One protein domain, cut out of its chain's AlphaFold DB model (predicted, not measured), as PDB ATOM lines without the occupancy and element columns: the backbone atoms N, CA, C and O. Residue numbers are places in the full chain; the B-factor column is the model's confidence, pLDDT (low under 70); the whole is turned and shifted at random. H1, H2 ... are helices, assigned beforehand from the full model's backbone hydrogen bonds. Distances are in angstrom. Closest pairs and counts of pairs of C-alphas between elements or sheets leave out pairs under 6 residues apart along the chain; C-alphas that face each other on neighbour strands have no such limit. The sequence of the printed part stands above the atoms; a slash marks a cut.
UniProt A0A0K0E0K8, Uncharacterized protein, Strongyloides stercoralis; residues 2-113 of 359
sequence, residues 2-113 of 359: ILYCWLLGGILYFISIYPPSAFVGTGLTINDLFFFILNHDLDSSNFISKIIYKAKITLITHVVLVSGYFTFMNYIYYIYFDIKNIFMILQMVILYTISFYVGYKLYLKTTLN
ATOM      1  N   ILE A   2     582.438 217.003 698.531       71.31
ATOM      2  CA  ILE A   2     582.460 218.421 698.950       71.31
ATOM      3  C   ILE A   2     583.610 218.751 699.919       71.31
ATOM      4  O   ILE A   2     584.302 219.740 699.713       71.31
ATOM      5  N   LEU A   3     583.878 217.898 700.915       72.32
ATOM      6  CA  LEU A   3     584.998 218.096 701.849       72.32
ATOM      7  C   LEU A   3     586.371 218.138 701.148       72.32
ATOM      8  O   LEU A   3     587.229 218.921 701.536       72.32
ATOM      9  N   TYR A   4     586.572 217.345 700.090       79.52
ATOM     10  CA  TYR A   4     587.817 217.373 699.313       79.52
ATOM     11  C   TYR A   4     587.957 218.674 698.521       79.52
ATOM     12  O   TYR A   4     589.048 219.230 698.473       79.52
ATOM     13  N   CYS A   5     586.860 219.198 697.964       76.54
ATOM     14  CA  CYS A   5     586.857 220.518 697.329       76.54
ATOM     15  C   CYS A   5     587.159 221.631 698.345       76.54
ATOM     16  O   CYS A   5     587.913 222.547 698.023       76.54
ATOM     17  N   TRP A   6     586.645 221.509 699.579       74.98
ATOM     18  CA  TRP A   6     586.964 222.438 700.668       74.98
ATOM     19  C   TRP A   6     588.459 222.441 700.994       74.98
ATOM     20  O   TRP A   6     589.100 223.489 701.037       74.98
ATOM     21  N   LEU A   7     589.026 221.253 701.206       79.12
ATOM     22  CA  LEU A   7     590.443 221.107 701.528       79.12
ATOM     23  C   LEU A   7     591.329 221.586 700.379       79.12
ATOM     24  O   LEU A   7     592.276 222.327 700.619       79.12
ATOM     25  N   LEU A   8     591.003 221.222 699.137       83.61
ATOM     26  CA  LEU A   8     591.785 221.619 697.970       83.61
ATOM     27  C   LEU A   8     591.783 223.139 697.780       83.61
ATOM     28  O   LEU A   8     592.845 223.725 697.598       83.61
ATOM     29  N   GLY A   9     590.622 223.792 697.857       79.47
ATOM     30  CA  GLY A   9     590.565 225.245 697.717       79.47
ATOM     31  C   GLY A   9     591.189 225.984 698.902       79.47
ATOM     32  O   GLY A   9     591.854 226.996 698.694       79.47
ATOM     33  N   GLY A  10     591.089 225.440 700.119       78.76
ATOM     34  CA  GLY A  10     591.829 225.942 701.281       78.76
ATOM     35  C   GLY A  10     593.349 225.842 701.107       78.76
ATOM     36  O   GLY A  10     594.060 226.801 701.398       78.76
ATOM     37  N   ILE A  11     593.847 224.722 700.572       83.08
ATOM     38  CA  ILE A  11     595.271 224.522 700.259       83.08
ATOM     39  C   ILE A  11     595.726 225.492 699.165       83.08
ATOM     40  O   ILE A  11     596.753 226.144 699.328       83.08
ATOM     41  N   LEU A  12     594.960 225.637 698.080       81.57
ATOM     42  CA  LEU A  12     595.278 226.579 697.001       81.57
ATOM     43  C   LEU A  12     595.301 228.027 697.501       81.57
ATOM     44  O   LEU A  12     596.201 228.783 697.145       81.57
ATOM     45  N   TYR A  13     594.359 228.402 698.367       79.29
ATOM     46  CA  TYR A  13     594.345 229.716 699.003       79.29
ATOM     47  C   TYR A  13     595.561 229.925 699.915       79.29
ATOM     48  O   TYR A  13     596.196 230.977 699.876       79.29
ATOM     49  N   PHE A  14     595.936 228.914 700.699       79.02
ATOM     50  CA  PHE A  14     597.108 229.002 701.565       79.02
ATOM     51  C   PHE A  14     598.408 229.122 700.759       79.02
ATOM     52  O   PHE A  14     599.223 229.988 701.062       79.02
ATOM     53  N   ILE A  15     598.567 228.329 699.693       81.22
ATOM     54  CA  ILE A  15     599.709 228.406 698.766       81.22
ATOM     55  C   ILE A  15     599.738 229.757 698.039       81.22
ATOM     56  O   ILE A  15     600.813 230.294 697.789       81.22
ATOM     57  N   SER A  16     598.571 230.330 697.724       76.88
ATOM     58  CA  SER A  16     598.470 231.665 697.127       76.88
ATOM     59  C   SER A  16     599.033 232.751 698.040       76.88
ATOM     60  O   SER A  16     599.738 233.636 697.559       76.88
ATOM     61  N   ILE A  17     598.699 232.716 699.333       76.04
ATOM     62  CA  ILE A  17     599.144 233.737 700.292       76.04
ATOM     63  C   ILE A  17     600.595 233.500 700.709       76.04
ATOM     64  O   ILE A  17     601.375 234.446 700.802       76.04
ATOM     65  N   TYR A  18     600.944 232.240 700.967       75.78
ATOM     66  CA  TYR A  18     602.246 231.805 701.453       75.78
ATOM     67  C   TYR A  18     602.849 230.805 700.458       75.78
ATOM     68  O   TYR A  18     602.796 229.591 700.687       75.78
ATOM     69  N   PRO A  19     603.398 231.290 699.328       73.90
ATOM     70  CA  PRO A  19     604.003 230.414 698.341       73.90
ATOM     71  C   PRO A  19     605.214 229.702 698.961       73.90
ATOM     72  O   PRO A  19     606.055 230.352 699.588       73.90
ATOM     73  N   PRO A  20     605.348 228.376 698.785       75.56
ATOM     74  CA  PRO A  20     606.555 227.661 699.177       75.56
ATOM     75  C   PRO A  20     607.782 228.246 698.472       75.56
ATOM     76  O   PRO A  20     607.686 228.686 697.324       75.56
ATOM     77  N   SER A  21     608.957 228.158 699.097       69.94
ATOM     78  CA  SER A  21     610.223 228.633 698.515       69.94
ATOM     79  C   SER A  21     610.509 228.050 697.123       69.94
ATOM     80  O   SER A  21     611.060 228.739 696.271       69.94
ATOM     81  N   ALA A  22     610.056 226.820 696.848       71.45
ATOM     82  CA  ALA A  22     610.117 226.212 695.518       71.45
ATOM     83  C   ALA A  22     609.340 227.019 694.457       71.45
ATOM     84  O   ALA A  22     609.867 227.268 693.377       71.45
ATOM     85  N   PHE A  23     608.125 227.485 694.772       70.33
ATOM     86  CA  PHE A  23     607.326 228.310 693.858       70.33
ATOM     87  C   PHE A  23     607.962 229.683 693.655       70.33
ATOM     88  O   PHE A  23     608.064 230.144 692.518       70.33
ATOM     89  N   VAL A  24     608.453 230.293 694.738       71.08
ATOM     90  CA  VAL A  24     609.176 231.572 694.688       71.08
ATOM     91  C   VAL A  24     610.428 231.459 693.813       71.08
ATOM     92  O   VAL A  24     610.647 232.309 692.956       71.08
ATOM     93  N   GLY A  25     611.213 230.389 693.967       62.71
ATOM     94  CA  GLY A  25     612.425 230.149 693.180       62.71
ATOM     95  C   GLY A  25     612.155 229.907 691.693       62.71
ATOM     96  O   GLY A  25     612.947 230.319 690.854       62.71
ATOM     97  N   THR A  26     611.019 229.289 691.357       67.20
ATOM     98  CA  THR A  26     610.592 229.098 689.958       67.20
ATOM     99  C   THR A  26     609.931 230.328 689.329       67.20
ATOM    100  O   THR A  26     609.625 230.297 688.141       67.20
ATOM    101  N   GLY A  27     609.666 231.391 690.101       67.21
ATOM    102  CA  GLY A  27     608.883 232.541 689.633       67.21
ATOM    103  C   GLY A  27     607.408 232.211 689.365       67.21
ATOM    104  O   GLY A  27     606.724 232.937 688.654       67.21
ATOM    105  N   LEU A  28     606.899 231.107 689.918       65.76
ATOM    106  CA  LEU A  28     605.499 230.687 689.794       65.76
ATOM    107  C   LEU A  28     604.651 231.264 690.930       65.76
ATOM    108  O   LEU A  28     603.771 230.590 691.471       65.76
ATOM    109  N   THR A  29     604.923 232.504 691.335       74.40
ATOM    110  CA  THR A  29     604.040 233.191 692.273       74.40
ATOM    111  C   THR A  29     602.904 233.858 691.511       74.40
ATOM    112  O   THR A  29     603.049 234.293 690.370       74.40
ATOM    113  N   ILE A  30     601.746 233.970 692.156       69.42
ATOM    114  CA  ILE A  30     600.592 234.687 691.604       69.42
ATOM    115  C   ILE A  30     600.969 236.112 691.209       69.42
ATOM    116  O   ILE A  30     600.528 236.607 690.178       69.42
ATOM    117  N   ASN A  31     601.830 236.746 692.002       67.92
ATOM    118  CA  ASN A  31     602.337 238.070 691.695       67.92
ATOM    119  C   ASN A  31     603.103 238.082 690.375       67.92
ATOM    120  O   ASN A  31     602.805 238.927 689.542       67.92
ATOM    121  N   ASP A  32     604.018 237.140 690.155       71.14
ATOM    122  CA  ASP A  32     604.798 237.065 688.914       71.14
ATOM    123  C   ASP A  32     603.903 236.792 687.699       71.14
ATOM    124  O   ASP A  32     604.079 237.406 686.650       71.14
ATOM    125  N   LEU A  33     602.876 235.954 687.862       72.67
ATOM    126  CA  LEU A  33     601.898 235.670 686.814       72.67
ATOM    127  C   LEU A  33     601.046 236.903 686.473       72.67
ATOM    128  O   LEU A  33     600.839 237.205 685.301       72.67
ATOM    129  N   PHE A  34     600.587 237.656 687.475       67.15
ATOM    130  CA  PHE A  34     599.873 238.911 687.234       67.15
ATOM    131  C   PHE A  34     600.787 240.007 686.690       67.15
ATOM    132  O   PHE A  34     600.343 240.766 685.838       67.15
ATOM    133  N   PHE A  35     602.047 240.088 687.123       67.41
ATOM    134  CA  PHE A  35     603.030 240.997 686.531       67.41
ATOM    135  C   PHE A  35     603.246 240.678 685.052       67.41
ATOM    136  O   PHE A  35     603.228 241.593 684.237       67.41
ATOM    137  N   PHE A  36     603.354 239.394 684.706       68.93
ATOM    138  CA  PHE A  36     603.478 238.940 683.326       68.93
ATOM    139  C   PHE A  36     602.237 239.269 682.478       68.93
ATOM    140  O   PHE A  36     602.371 239.695 681.337       68.93
ATOM    141  N   ILE A  37     601.026 239.106 683.027       68.90
ATOM    142  CA  ILE A  37     599.770 239.359 682.294       68.90
ATOM    143  C   ILE A  37     599.443 240.852 682.181       68.90
ATOM    144  O   ILE A  37     598.999 241.303 681.128       68.90
ATOM    145  N   LEU A  38     599.591 241.614 683.267       64.50
ATOM    146  CA  LEU A  38     599.156 243.012 683.320       64.50
ATOM    147  C   LEU A  38     600.196 243.990 682.782       64.50
ATOM    148  O   LEU A  38     599.824 245.126 682.516       64.50
ATOM    149  N   ASN A  39     601.467 243.601 682.637       58.53
ATOM    150  CA  ASN A  39     602.516 244.559 682.302       58.53
ATOM    151  C   ASN A  39     603.560 244.046 681.331       58.53
ATOM    152  O   ASN A  39     604.636 243.593 681.711       58.53
ATOM    153  N   HIS A  40     603.264 244.318 680.068       52.72
ATOM    154  CA  HIS A  40     604.271 244.691 679.087       52.72
ATOM    155  C   HIS A  40     604.702 246.179 679.234       52.72
ATOM    156  O   HIS A  40     605.682 246.579 678.616       52.72
ATOM    157  N   ASP A  41     604.008 246.975 680.075       51.82
ATOM    158  CA  ASP A  41     604.164 248.443 680.174       51.82
ATOM    159  C   ASP A  41     604.649 248.978 681.547       51.82
ATOM    160  O   ASP A  41     605.003 250.151 681.651       51.82
ATOM    161  N   LEU A  42     604.734 248.153 682.605       52.55
ATOM    162  CA  LEU A  42     605.398 248.517 683.882       52.55
ATOM    163  C   LEU A  42     606.856 248.034 683.952       52.55
ATOM    164  O   LEU A  42     607.386 247.810 685.041       52.55
ATOM    165  N   ASP A  43     607.543 248.004 682.808       50.94
ATOM    166  CA  ASP A  43     609.016 248.022 682.727       50.94
ATOM    167  C   ASP A  43     609.620 249.346 683.257       50.94
ATOM    168  O   ASP A  43     610.792 249.661 683.052       50.94
ATOM    169  N   SER A  44     608.831 250.144 683.986       53.62
ATOM    170  CA  SER A  44     609.319 251.282 684.742       53.62
ATOM    171  C   SER A  44     610.348 250.797 685.764       53.62
ATOM    172  O   SER A  44     610.013 250.076 686.706       53.62
ATOM    173  N   SER A  45     611.574 251.284 685.609       62.76
ATOM    174  CA  SER A  45     612.729 251.229 686.519       62.76
ATOM    175  C   SER A  45     612.450 251.640 687.977       62.76
ATOM    176  O   SER A  45     613.342 251.614 688.819       62.76
ATOM    177  N   ASN A  46     611.213 252.019 688.292       77.09
ATOM    178  CA  ASN A  46     610.825 252.653 689.537       77.09
ATOM    179  C   ASN A  46     610.399 251.596 690.561       77.09
ATOM    180  O   ASN A  46     609.323 250.985 690.486       77.09
ATOM    181  N   PHE A  47     611.263 251.383 691.545       83.45
ATOM    182  CA  PHE A  47     611.087 250.459 692.653       83.45
ATOM    183  C   PHE A  47     609.832 250.757 693.475       83.45
ATOM    184  O   PHE A  47     609.049 249.844 693.755       83.45
ATOM    185  N   ILE A  48     609.599 252.022 693.833       84.84
ATOM    186  CA  ILE A  48     608.471 252.415 694.690       84.84
ATOM    187  C   ILE A  48     607.131 252.092 694.022       84.84
ATOM    188  O   ILE A  48     606.264 251.458 694.634       84.84
ATOM    189  N   SER A  49     606.982 252.447 692.743       80.39
ATOM    190  CA  SER A  49     605.786 252.131 691.954       80.39
ATOM    191  C   SER A  49     605.555 250.622 691.866       80.39
ATOM    192  O   SER A  49     604.427 250.159 692.057       80.39
ATOM    193  N   LYS A  50     606.622 249.841 691.665       78.48
ATOM    194  CA  LYS A  50     606.552 248.376 691.603       78.48
ATOM    195  C   LYS A  50     606.052 247.759 692.908       78.48
ATOM    196  O   LYS A  50     605.218 246.852 692.865       78.48
ATOM    197  N   ILE A  51     606.512 248.239 694.066       79.45
ATOM    198  CA  ILE A  51     606.046 247.719 695.361       79.45
ATOM    199  C   ILE A  51     604.571 248.040 695.579       79.45
ATOM    200  O   ILE A  51     603.796 247.158 695.956       79.45
ATOM    201  N   ILE A  52     604.180 249.291 695.342       79.86
ATOM    202  CA  ILE A  52     602.795 249.742 695.492       79.86
ATOM    203  C   ILE A  52     601.867 248.890 694.630       79.86
ATOM    204  O   ILE A  52     600.843 248.385 695.097       79.86
ATOM    205  N   TYR A  53     602.247 248.703 693.369       77.86
ATOM    206  CA  TYR A  53     601.470 247.930 692.418       77.86
ATOM    207  C   TYR A  53     601.380 246.454 692.823       77.86
ATOM    208  O   TYR A  53     600.286 245.887 692.842       77.86
ATOM    209  N   LYS A  54     602.495 245.857 693.266       77.29
ATOM    210  CA  LYS A  54     602.522 244.492 693.809       77.29
ATOM    211  C   LYS A  54     601.559 244.325 694.983       77.29
ATOM    212  O   LYS A  54     600.812 243.349 695.017       77.29
ATOM    213  N   ALA A  55     601.560 245.259 695.934       77.31
ATOM    214  CA  ALA A  55     600.677 245.209 697.097       77.31
ATOM    215  C   ALA A  55     599.196 245.295 696.689       77.31
ATOM    216  O   ALA A  55     598.374 244.530 697.196       77.31
ATOM    217  N   LYS A  56     598.864 246.169 695.727       77.47
ATOM    218  CA  LYS A  56     597.504 246.312 695.180       77.47
ATOM    219  C   LYS A  56     597.033 245.049 694.463       77.47
ATOM    220  O   LYS A  56     595.939 244.575 694.758       77.47
ATOM    221  N   ILE A  57     597.857 244.473 693.584       78.01
ATOM    222  CA  ILE A  57     597.539 243.200 692.917       78.01
ATOM    223  C   ILE A  57     597.342 242.097 693.944       78.01
ATOM    224  O   ILE A  57     596.315 241.432 693.912       78.01
ATOM    225  N   THR A  58     598.295 241.919 694.862       77.09
ATOM    226  CA  THR A  58     598.224 240.858 695.880       77.09
ATOM    227  C   THR A  58     596.908 240.958 696.650       77.09
ATOM    228  O   THR A  58     596.222 239.961 696.869       77.09
ATOM    229  N   LEU A  59     596.513 242.182 697.005       77.70
ATOM    230  CA  LEU A  59     595.264 242.441 697.700       77.70
ATOM    231  C   LEU A  59     594.032 242.075 696.865       77.70
ATOM    232  O   LEU A  59     593.170 241.343 697.350       77.70
ATOM    233  N   ILE A  60     593.952 242.569 695.628       78.57
ATOM    234  CA  ILE A  60     592.838 242.281 694.713       78.57
ATOM    235  C   ILE A  60     592.731 240.775 694.499       78.57
ATOM    236  O   ILE A  60     591.648 240.211 694.639       78.57
ATOM    237  N   THR A  61     593.852 240.112 694.234       79.24
ATOM    238  CA  THR A  61     593.884 238.675 694.003       79.24
ATOM    239  C   THR A  61     593.414 237.902 695.221       79.24
ATOM    240  O   THR A  61     592.586 237.011 695.075       79.24
ATOM    241  N   HIS A  62     593.855 238.252 696.429       78.54
ATOM    242  CA  HIS A  62     593.368 237.575 697.629       78.54
ATOM    243  C   HIS A  62     591.868 237.798 697.850       78.54
ATOM    244  O   HIS A  62     591.160 236.843 698.157       78.54
ATOM    245  N   VAL A  63     591.341 239.005 697.620       77.99
ATOM    246  CA  VAL A  63     589.892 239.266 697.723       77.99
ATOM    247  C   VAL A  63     589.103 238.451 696.695       77.99
ATOM    248  O   VAL A  63     588.104 237.818 697.045       77.99
ATOM    249  N   VAL A  64     589.564 238.426 695.443       80.97
ATOM    250  CA  VAL A  64     588.927 237.680 694.349       80.97
ATOM    251  C   VAL A  64     589.024 236.175 694.581       80.97
ATOM    252  O   VAL A  64     588.042 235.477 694.363       80.97
ATOM    253  N   LEU A  65     590.154 235.662 695.068       80.54
ATOM    254  CA  LEU A  65     590.325 234.240 695.366       80.54
ATOM    255  C   LEU A  65     589.434 233.794 696.519       80.54
ATOM    256  O   LEU A  65     588.775 232.767 696.394       80.54
ATOM    257  N   VAL A  66     589.356 234.567 697.607       76.89
ATOM    258  CA  VAL A  66     588.448 234.270 698.728       76.89
ATOM    259  C   VAL A  66     587.002 234.274 698.247       76.89
ATOM    260  O   VAL A  66     586.274 233.301 698.444       76.89
ATOM    261  N   SER A  67     586.588 235.353 697.581       75.66
ATOM    262  CA  SER A  67     585.215 235.503 697.099       75.66
ATOM    263  C   SER A  67     584.857 234.443 696.052       75.66
ATOM    264  O   SER A  67     583.788 233.833 696.125       75.66
ATOM    265  N   GLY A  68     585.765 234.171 695.117       79.44
ATOM    266  CA  GLY A  68     585.611 233.177 694.061       79.44
ATOM    267  C   GLY A  68     585.552 231.756 694.610       79.44
ATOM    268  O   GLY A  68     584.661 231.001 694.229       79.44
ATOM    269  N   TYR A  69     586.419 231.414 695.566       78.11
ATOM    270  CA  TYR A  69     586.390 230.123 696.251       78.11
ATOM    271  C   TYR A  69     585.057 229.909 696.970       78.11
ATOM    272  O   TYR A  69     584.400 228.890 696.755       78.11
ATOM    273  N   PHE A  70     584.590 230.882 697.756       73.50
ATOM    274  CA  PHE A  70     583.301 230.751 698.432       73.50
ATOM    275  C   PHE A  70     582.129 230.694 697.448       73.50
ATOM    276  O   PHE A  70     581.222 229.886 697.635       73.50
ATOM    277  N   THR A  71     582.147 231.482 696.373       75.54
ATOM    278  CA  THR A  71     581.106 231.434 695.332       75.54
ATOM    279  C   THR A  71     581.070 230.064 694.648       75.54
ATOM    280  O   THR A  71     579.996 229.484 694.487       75.54
ATOM    281  N   PHE A  72     582.233 229.498 694.322       78.95
ATOM    282  CA  PHE A  72     582.355 228.161 693.740       78.95
ATOM    283  C   PHE A  72     581.849 227.071 694.690       78.95
ATOM    284  O   PHE A  72     581.080 226.199 694.285       78.95
ATOM    285  N   MET A  73     582.215 227.136 695.971       72.84
ATOM    286  CA  MET A  73     581.753 226.162 696.962       72.84
ATOM    287  C   MET A  73     580.240 226.221 697.164       72.84
ATOM    288  O   MET A  73     579.597 225.177 697.279       72.84
ATOM    289  N   ASN A  74     579.659 227.420 697.137       69.72
ATOM    290  CA  ASN A  74     578.212 227.591 697.173       69.72
ATOM    291  C   ASN A  74     577.531 227.039 695.917       69.72
ATOM    292  O   ASN A  74     576.489 226.400 696.032       69.72
ATOM    293  N   TYR A  75     578.130 227.213 694.739       75.47
ATOM    294  CA  TYR A  75     577.616 226.643 693.493       75.47
ATOM    295  C   TYR A  75     577.593 225.108 693.524       75.47
ATOM    296  O   TYR A  75     576.569 224.495 693.222       75.47
ATOM    297  N   ILE A  76     578.687 224.482 693.968       75.12
ATOM    298  CA  ILE A  76     578.746 223.027 694.159       75.12
ATOM    299  C   ILE A  76     577.683 222.583 695.167       75.12
ATOM    300  O   ILE A  76     576.952 221.632 694.908       75.12
ATOM    301  N   TYR A  77     577.549 223.276 696.297       70.34
ATOM    302  CA  TYR A  77     576.565 222.909 697.311       70.34
ATOM    303  C   TYR A  77     575.119 223.045 696.807       70.34
ATOM    304  O   TYR A  77     574.314 222.151 697.049       70.34
ATOM    305  N   TYR A  78     574.811 224.100 696.046       72.45
ATOM    306  CA  TYR A  78     573.510 224.315 695.406       72.45
ATOM    307  C   TYR A  78     573.132 223.191 694.431       72.45
ATOM    308  O   TYR A  78     571.976 222.787 694.382       72.45
ATOM    309  N   ILE A  79     574.098 222.647 693.683       75.62
ATOM    310  CA  ILE A  79     573.849 221.512 692.779       75.62
ATOM    311  C   ILE A  79     573.491 220.238 693.559       75.62
ATOM    312  O   ILE A  79     572.689 219.435 693.086       75.62
ATOM    313  N   TYR A  80     574.085 220.035 694.738       74.33
ATOM    314  CA  TYR A  80     573.921 218.798 695.508       74.33
ATOM    315  C   TYR A  80     572.803 218.841 696.562       74.33
ATOM    316  O   TYR A  80     572.386 217.774 697.012       74.33
ATOM    317  N   PHE A  81     572.312 220.019 696.967       67.08
ATOM    318  CA  PHE A  81     571.368 220.164 698.084       67.08
ATOM    319  C   PHE A  81     570.166 221.067 697.767       67.08
ATOM    320  O   PHE A  81     570.288 222.097 697.112       67.08
ATOM    321  N   ASP A  82     568.996 220.677 698.288       66.73
ATOM    322  CA  ASP A  82     567.714 221.360 698.077       66.73
ATOM    323  C   ASP A  82     567.698 222.781 698.683       66.73
ATOM    324  O   ASP A  82     568.103 223.014 699.828       66.73
ATOM    325  N   ILE A  83     567.168 223.728 697.904       62.73
ATOM    326  CA  ILE A  83     567.158 225.190 698.103       62.73
ATOM    327  C   ILE A  83     566.425 225.608 699.389       62.73
ATOM    328  O   ILE A  83     566.600 226.717 699.891       62.73
ATOM    329  N   LYS A  84     565.614 224.717 699.962       64.24
ATOM    330  CA  LYS A  84     564.755 224.994 701.124       64.24
ATOM    331  C   LYS A  84     565.496 225.122 702.456       64.24
ATOM    332  O   LYS A  84     564.874 225.460 703.463       64.24
ATOM    333  N   ASN A  85     566.803 224.873 702.500       68.54
ATOM    334  CA  ASN A  85     567.572 225.027 703.730       68.54
ATOM    335  C   ASN A  85     567.794 226.511 704.062       68.54
ATOM    336  O   ASN A  85     568.712 227.145 703.552       68.54
ATOM    337  N   ILE A  86     567.001 227.054 704.994       71.96
ATOM    338  CA  ILE A  86     567.171 228.412 705.557       71.96
ATOM    339  C   ILE A  86     568.617 228.649 706.030       71.96
ATOM    340  O   ILE A  86     569.166 229.734 705.841       71.96
ATOM    341  N   PHE A  87     569.266 227.613 706.570       71.47
ATOM    342  CA  PHE A  87     570.677 227.654 706.963       71.47
ATOM    343  C   PHE A  87     571.624 228.005 705.802       71.47
ATOM    344  O   PHE A  87     572.595 228.724 706.024       71.47
ATOM    345  N   MET A  88     571.331 227.577 704.566       65.77
ATOM    346  CA  MET A  88     572.130 227.935 703.387       65.77
ATOM    347  C   MET A  88     572.021 229.419 703.063       65.77
ATOM    348  O   MET A  88     573.031 230.065 702.805       65.77
ATOM    349  N   ILE A  89     570.805 229.967 703.092       71.98
ATOM    350  CA  ILE A  89     570.583 231.392 702.821       71.98
ATOM    351  C   ILE A  89     571.304 232.228 703.882       71.98
ATOM    352  O   ILE A  89     571.988 233.193 703.545       71.98
ATOM    353  N   LEU A  90     571.232 231.823 705.154       78.52
ATOM    354  CA  LEU A  90     571.947 232.496 706.235       78.52
ATOM    355  C   LEU A  90     573.470 232.437 706.037       78.52
ATOM    356  O   LEU A  90     574.137 233.465 706.133       78.52
ATOM    357  N   GLN A  91     574.022 231.265 705.710       74.52
ATOM    358  CA  GLN A  91     575.454 231.105 705.448       74.52
ATOM    359  C   GLN A  91     575.912 231.940 704.242       74.52
ATOM    360  O   GLN A  91     576.965 232.573 704.308       74.52
ATOM    361  N   MET A  92     575.110 232.005 703.178       70.86
ATOM    362  CA  MET A  92     575.355 232.858 702.010       70.86
ATOM    363  C   MET A  92     575.425 234.331 702.399       70.86
ATOM    364  O   MET A  92     576.399 235.011 702.080       70.86
ATOM    365  N   VAL A  93     574.426 234.821 703.137       80.28
ATOM    366  CA  VAL A  93     574.394 236.210 703.609       80.28
ATOM    367  C   VAL A  93     575.603 236.505 704.494       80.28
ATOM    368  O   VAL A  93     576.245 237.536 704.308       80.28
ATOM    369  N   ILE A  94     575.989 235.598 705.396       81.71
ATOM    370  CA  ILE A  94     577.180 235.770 706.242       81.71
ATOM    371  C   ILE A  94     578.457 235.835 705.389       81.71
ATOM    372  O   ILE A  94     579.277 236.729 705.570       81.71
ATOM    373  N   LEU A  95     578.636 234.938 704.420       74.63
ATOM    374  CA  LEU A  95     579.843 234.915 703.585       74.63
ATOM    375  C   LEU A  95     579.946 236.132 702.658       74.63
ATOM    376  O   LEU A  95     581.030 236.708 702.521       74.63
ATOM    377  N   TYR A  96     578.836 236.562 702.054       76.93
ATOM    378  CA  TYR A  96     578.807 237.783 701.246       76.93
ATOM    379  C   TYR A  96     578.997 239.033 702.096       76.93
ATOM    380  O   TYR A  96     579.731 239.924 701.679       76.93
ATOM    381  N   THR A  97     578.417 239.099 703.297       82.92
ATOM    382  CA  THR A  97     578.646 240.231 704.207       82.92
ATOM    383  C   THR A  97     580.087 240.271 704.697       82.92
ATOM    384  O   THR A  97     580.650 241.357 704.725       82.92
ATOM    385  N   ILE A  98     580.734 239.134 704.984       80.77
ATOM    386  CA  ILE A  98     582.172 239.083 705.303       80.77
ATOM    387  C   ILE A  98     583.006 239.532 704.100       80.77
ATOM    388  O   ILE A  98     583.865 240.394 704.251       80.77
ATOM    389  N   SER A  99     582.741 239.001 702.903       75.46
ATOM    390  CA  SER A  99     583.493 239.360 701.690       75.46
ATOM    391  C   SER A  99     583.337 240.845 701.355       75.46
ATOM    392  O   SER A  99     584.323 241.526 701.081       75.46
ATOM    393  N   PHE A 100     582.113 241.368 701.443       80.15
ATOM    394  CA  PHE A 100     581.814 242.779 701.234       80.15
ATOM    395  C   PHE A 100     582.398 243.649 702.345       80.15
ATOM    396  O   PHE A 100     582.937 244.704 702.054       80.15
ATOM    397  N   TYR A 101     582.361 243.212 703.604       83.32
ATOM    398  CA  TYR A 101     582.961 243.937 704.723       83.32
ATOM    399  C   TYR A 101     584.483 244.006 704.597       83.32
ATOM    400  O   TYR A 101     585.059 245.070 704.813       83.32
ATOM    401  N   VAL A 102     585.136 242.909 704.203       78.99
ATOM    402  CA  VAL A 102     586.576 242.874 703.914       78.99
ATOM    403  C   VAL A 102     586.882 243.785 702.728       78.99
ATOM    404  O   VAL A 102     587.707 244.684 702.865       78.99
ATOM    405  N   GLY A 103     586.170 243.639 701.609       75.90
ATOM    406  CA  GLY A 103     586.316 244.508 700.438       75.90
ATOM    407  C   GLY A 103     586.084 245.985 700.760       75.90
ATOM    408  O   GLY A 103     586.858 246.832 700.334       75.90
ATOM    409  N   TYR A 104     585.087 246.298 701.586       81.05
ATOM    410  CA  TYR A 104     584.774 247.648 702.045       81.05
ATOM    411  C   TYR A 104     585.852 248.190 702.978       81.05
ATOM    412  O   TYR A 104     586.299 249.311 702.791       81.05
ATOM    413  N   LYS A 105     586.338 247.413 703.952       78.99
ATOM    414  CA  LYS A 105     587.454 247.824 704.820       78.99
ATOM    415  C   LYS A 105     588.721 248.088 704.018       78.99
ATOM    416  O   LYS A 105     589.427 249.046 704.319       78.99
ATOM    417  N   LEU A 106     588.990 247.271 703.005       71.07
ATOM    418  CA  LEU A 106     590.110 247.466 702.091       71.07
ATOM    419  C   LEU A 106     589.909 248.702 701.219       71.07
ATOM    420  O   LEU A 106     590.805 249.534 701.152       71.07
ATOM    421  N   TYR A 107     588.717 248.877 700.653       71.95
ATOM    422  CA  TYR A 107     588.347 250.066 699.897       71.95
ATOM    423  C   TYR A 107     588.496 251.330 700.742       71.95
ATOM    424  O   TYR A 107     589.163 252.260 700.305       71.95
ATOM    425  N   LEU A 108     587.955 251.353 701.965       72.86
ATOM    426  CA  LEU A 108     588.119 252.460 702.904       72.86
ATOM    427  C   LEU A 108     589.595 252.679 703.237       72.86
ATOM    428  O   LEU A 108     590.035 253.818 703.262       72.86
ATOM    429  N   LYS A 109     590.388 251.623 703.457       68.29
ATOM    430  CA  LYS A 109     591.830 251.772 703.691       68.29
ATOM    431  C   LYS A 109     592.526 252.425 702.491       68.29
ATOM    432  O   LYS A 109     593.401 253.258 702.693       68.29
ATOM    433  N   THR A 110     592.124 252.085 701.269       63.09
ATOM    434  CA  THR A 110     592.668 252.675 700.038       63.09
ATOM    435  C   THR A 110     592.150 254.094 699.776       63.09
ATOM    436  O   THR A 110     592.895 254.912 699.250       63.09
ATOM    437  N   THR A 111     590.904 254.417 700.145       61.31
ATOM    438  CA  THR A 111     590.259 255.704 699.809       61.31
ATOM    439  C   THR A 111     590.261 256.744 700.932       61.31
ATOM    440  O   THR A 111     590.487 257.914 700.642       61.31
ATOM    441  N   LEU A 112     590.052 256.372 702.203       54.55
ATOM    442  CA  LEU A 112     590.056 257.320 703.335       54.55
ATOM    443  C   LEU A 112     591.459 257.745 703.775       54.55
ATOM    444  O   LEU A 112     591.605 258.836 704.318       54.55
ATOM    445  N   ASN A 113     592.497 256.950 703.510       51.70
ATOM    446  CA  ASN A 113     593.882 257.402 703.666       51.70
ATOM    447  C   ASN A 113     594.330 258.169 702.406       51.70
ATOM    448  O   ASN A 113     595.245 257.743 701.712       51.70
TER     449      ASN A 113
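This is residues 2 to 113 of the 359 residues of an uncharacterized protein of Strongyloides stercoralis (UniProt A0A0K0E0K8). The long helix H4 runs through the middle, with H1 and H5 alongside it but apart from each other; short H3 crosses H4, and H2 touches no helix. The 112 printed residues include five named helices, H1 to H5 in order, and no named strand: all helix. The whole is loose, radius of gyration of the C-alphas 17.4 A, spanning 57 by 38 by 22 A.

Start at H1, residues 2 to 17; it touches H4, residues 47 to 80, at residues 62 to 77 alone, opposite ways at a shallow 2 degrees, closest C-alphas Gly 9 and Tyr 69, 6.6 A. H2, residues 21 to 26, is near H3, residues 30 to 38. H3 touches H4 at residues 54 to 58 alone, about perpendicular at 76 degrees, closest C-alphas Asn 31 and Thr 58, 6.5 A. H4 and H5, residues 86 to 112, form a hairpin at a shallow 10 degrees, touching through residues 63 to 74 and 92 to 103 alone, closest C-alphas Ser 67 and Ser 99, 6.2 A. In H1 to H5 every O i to N i+4 pair is within hydrogen-bond range.

Find C-alpha 2 at (582.460, 218.421, 698.950), where H1 begins; H4 runs 48.9 A, and H5 36.9 A to C-alpha 112 at (590.056, 257.320, 703.335).

The printed part has no cut and no long link; 31 residues, among them 34 to 45, have pLDDT under 70.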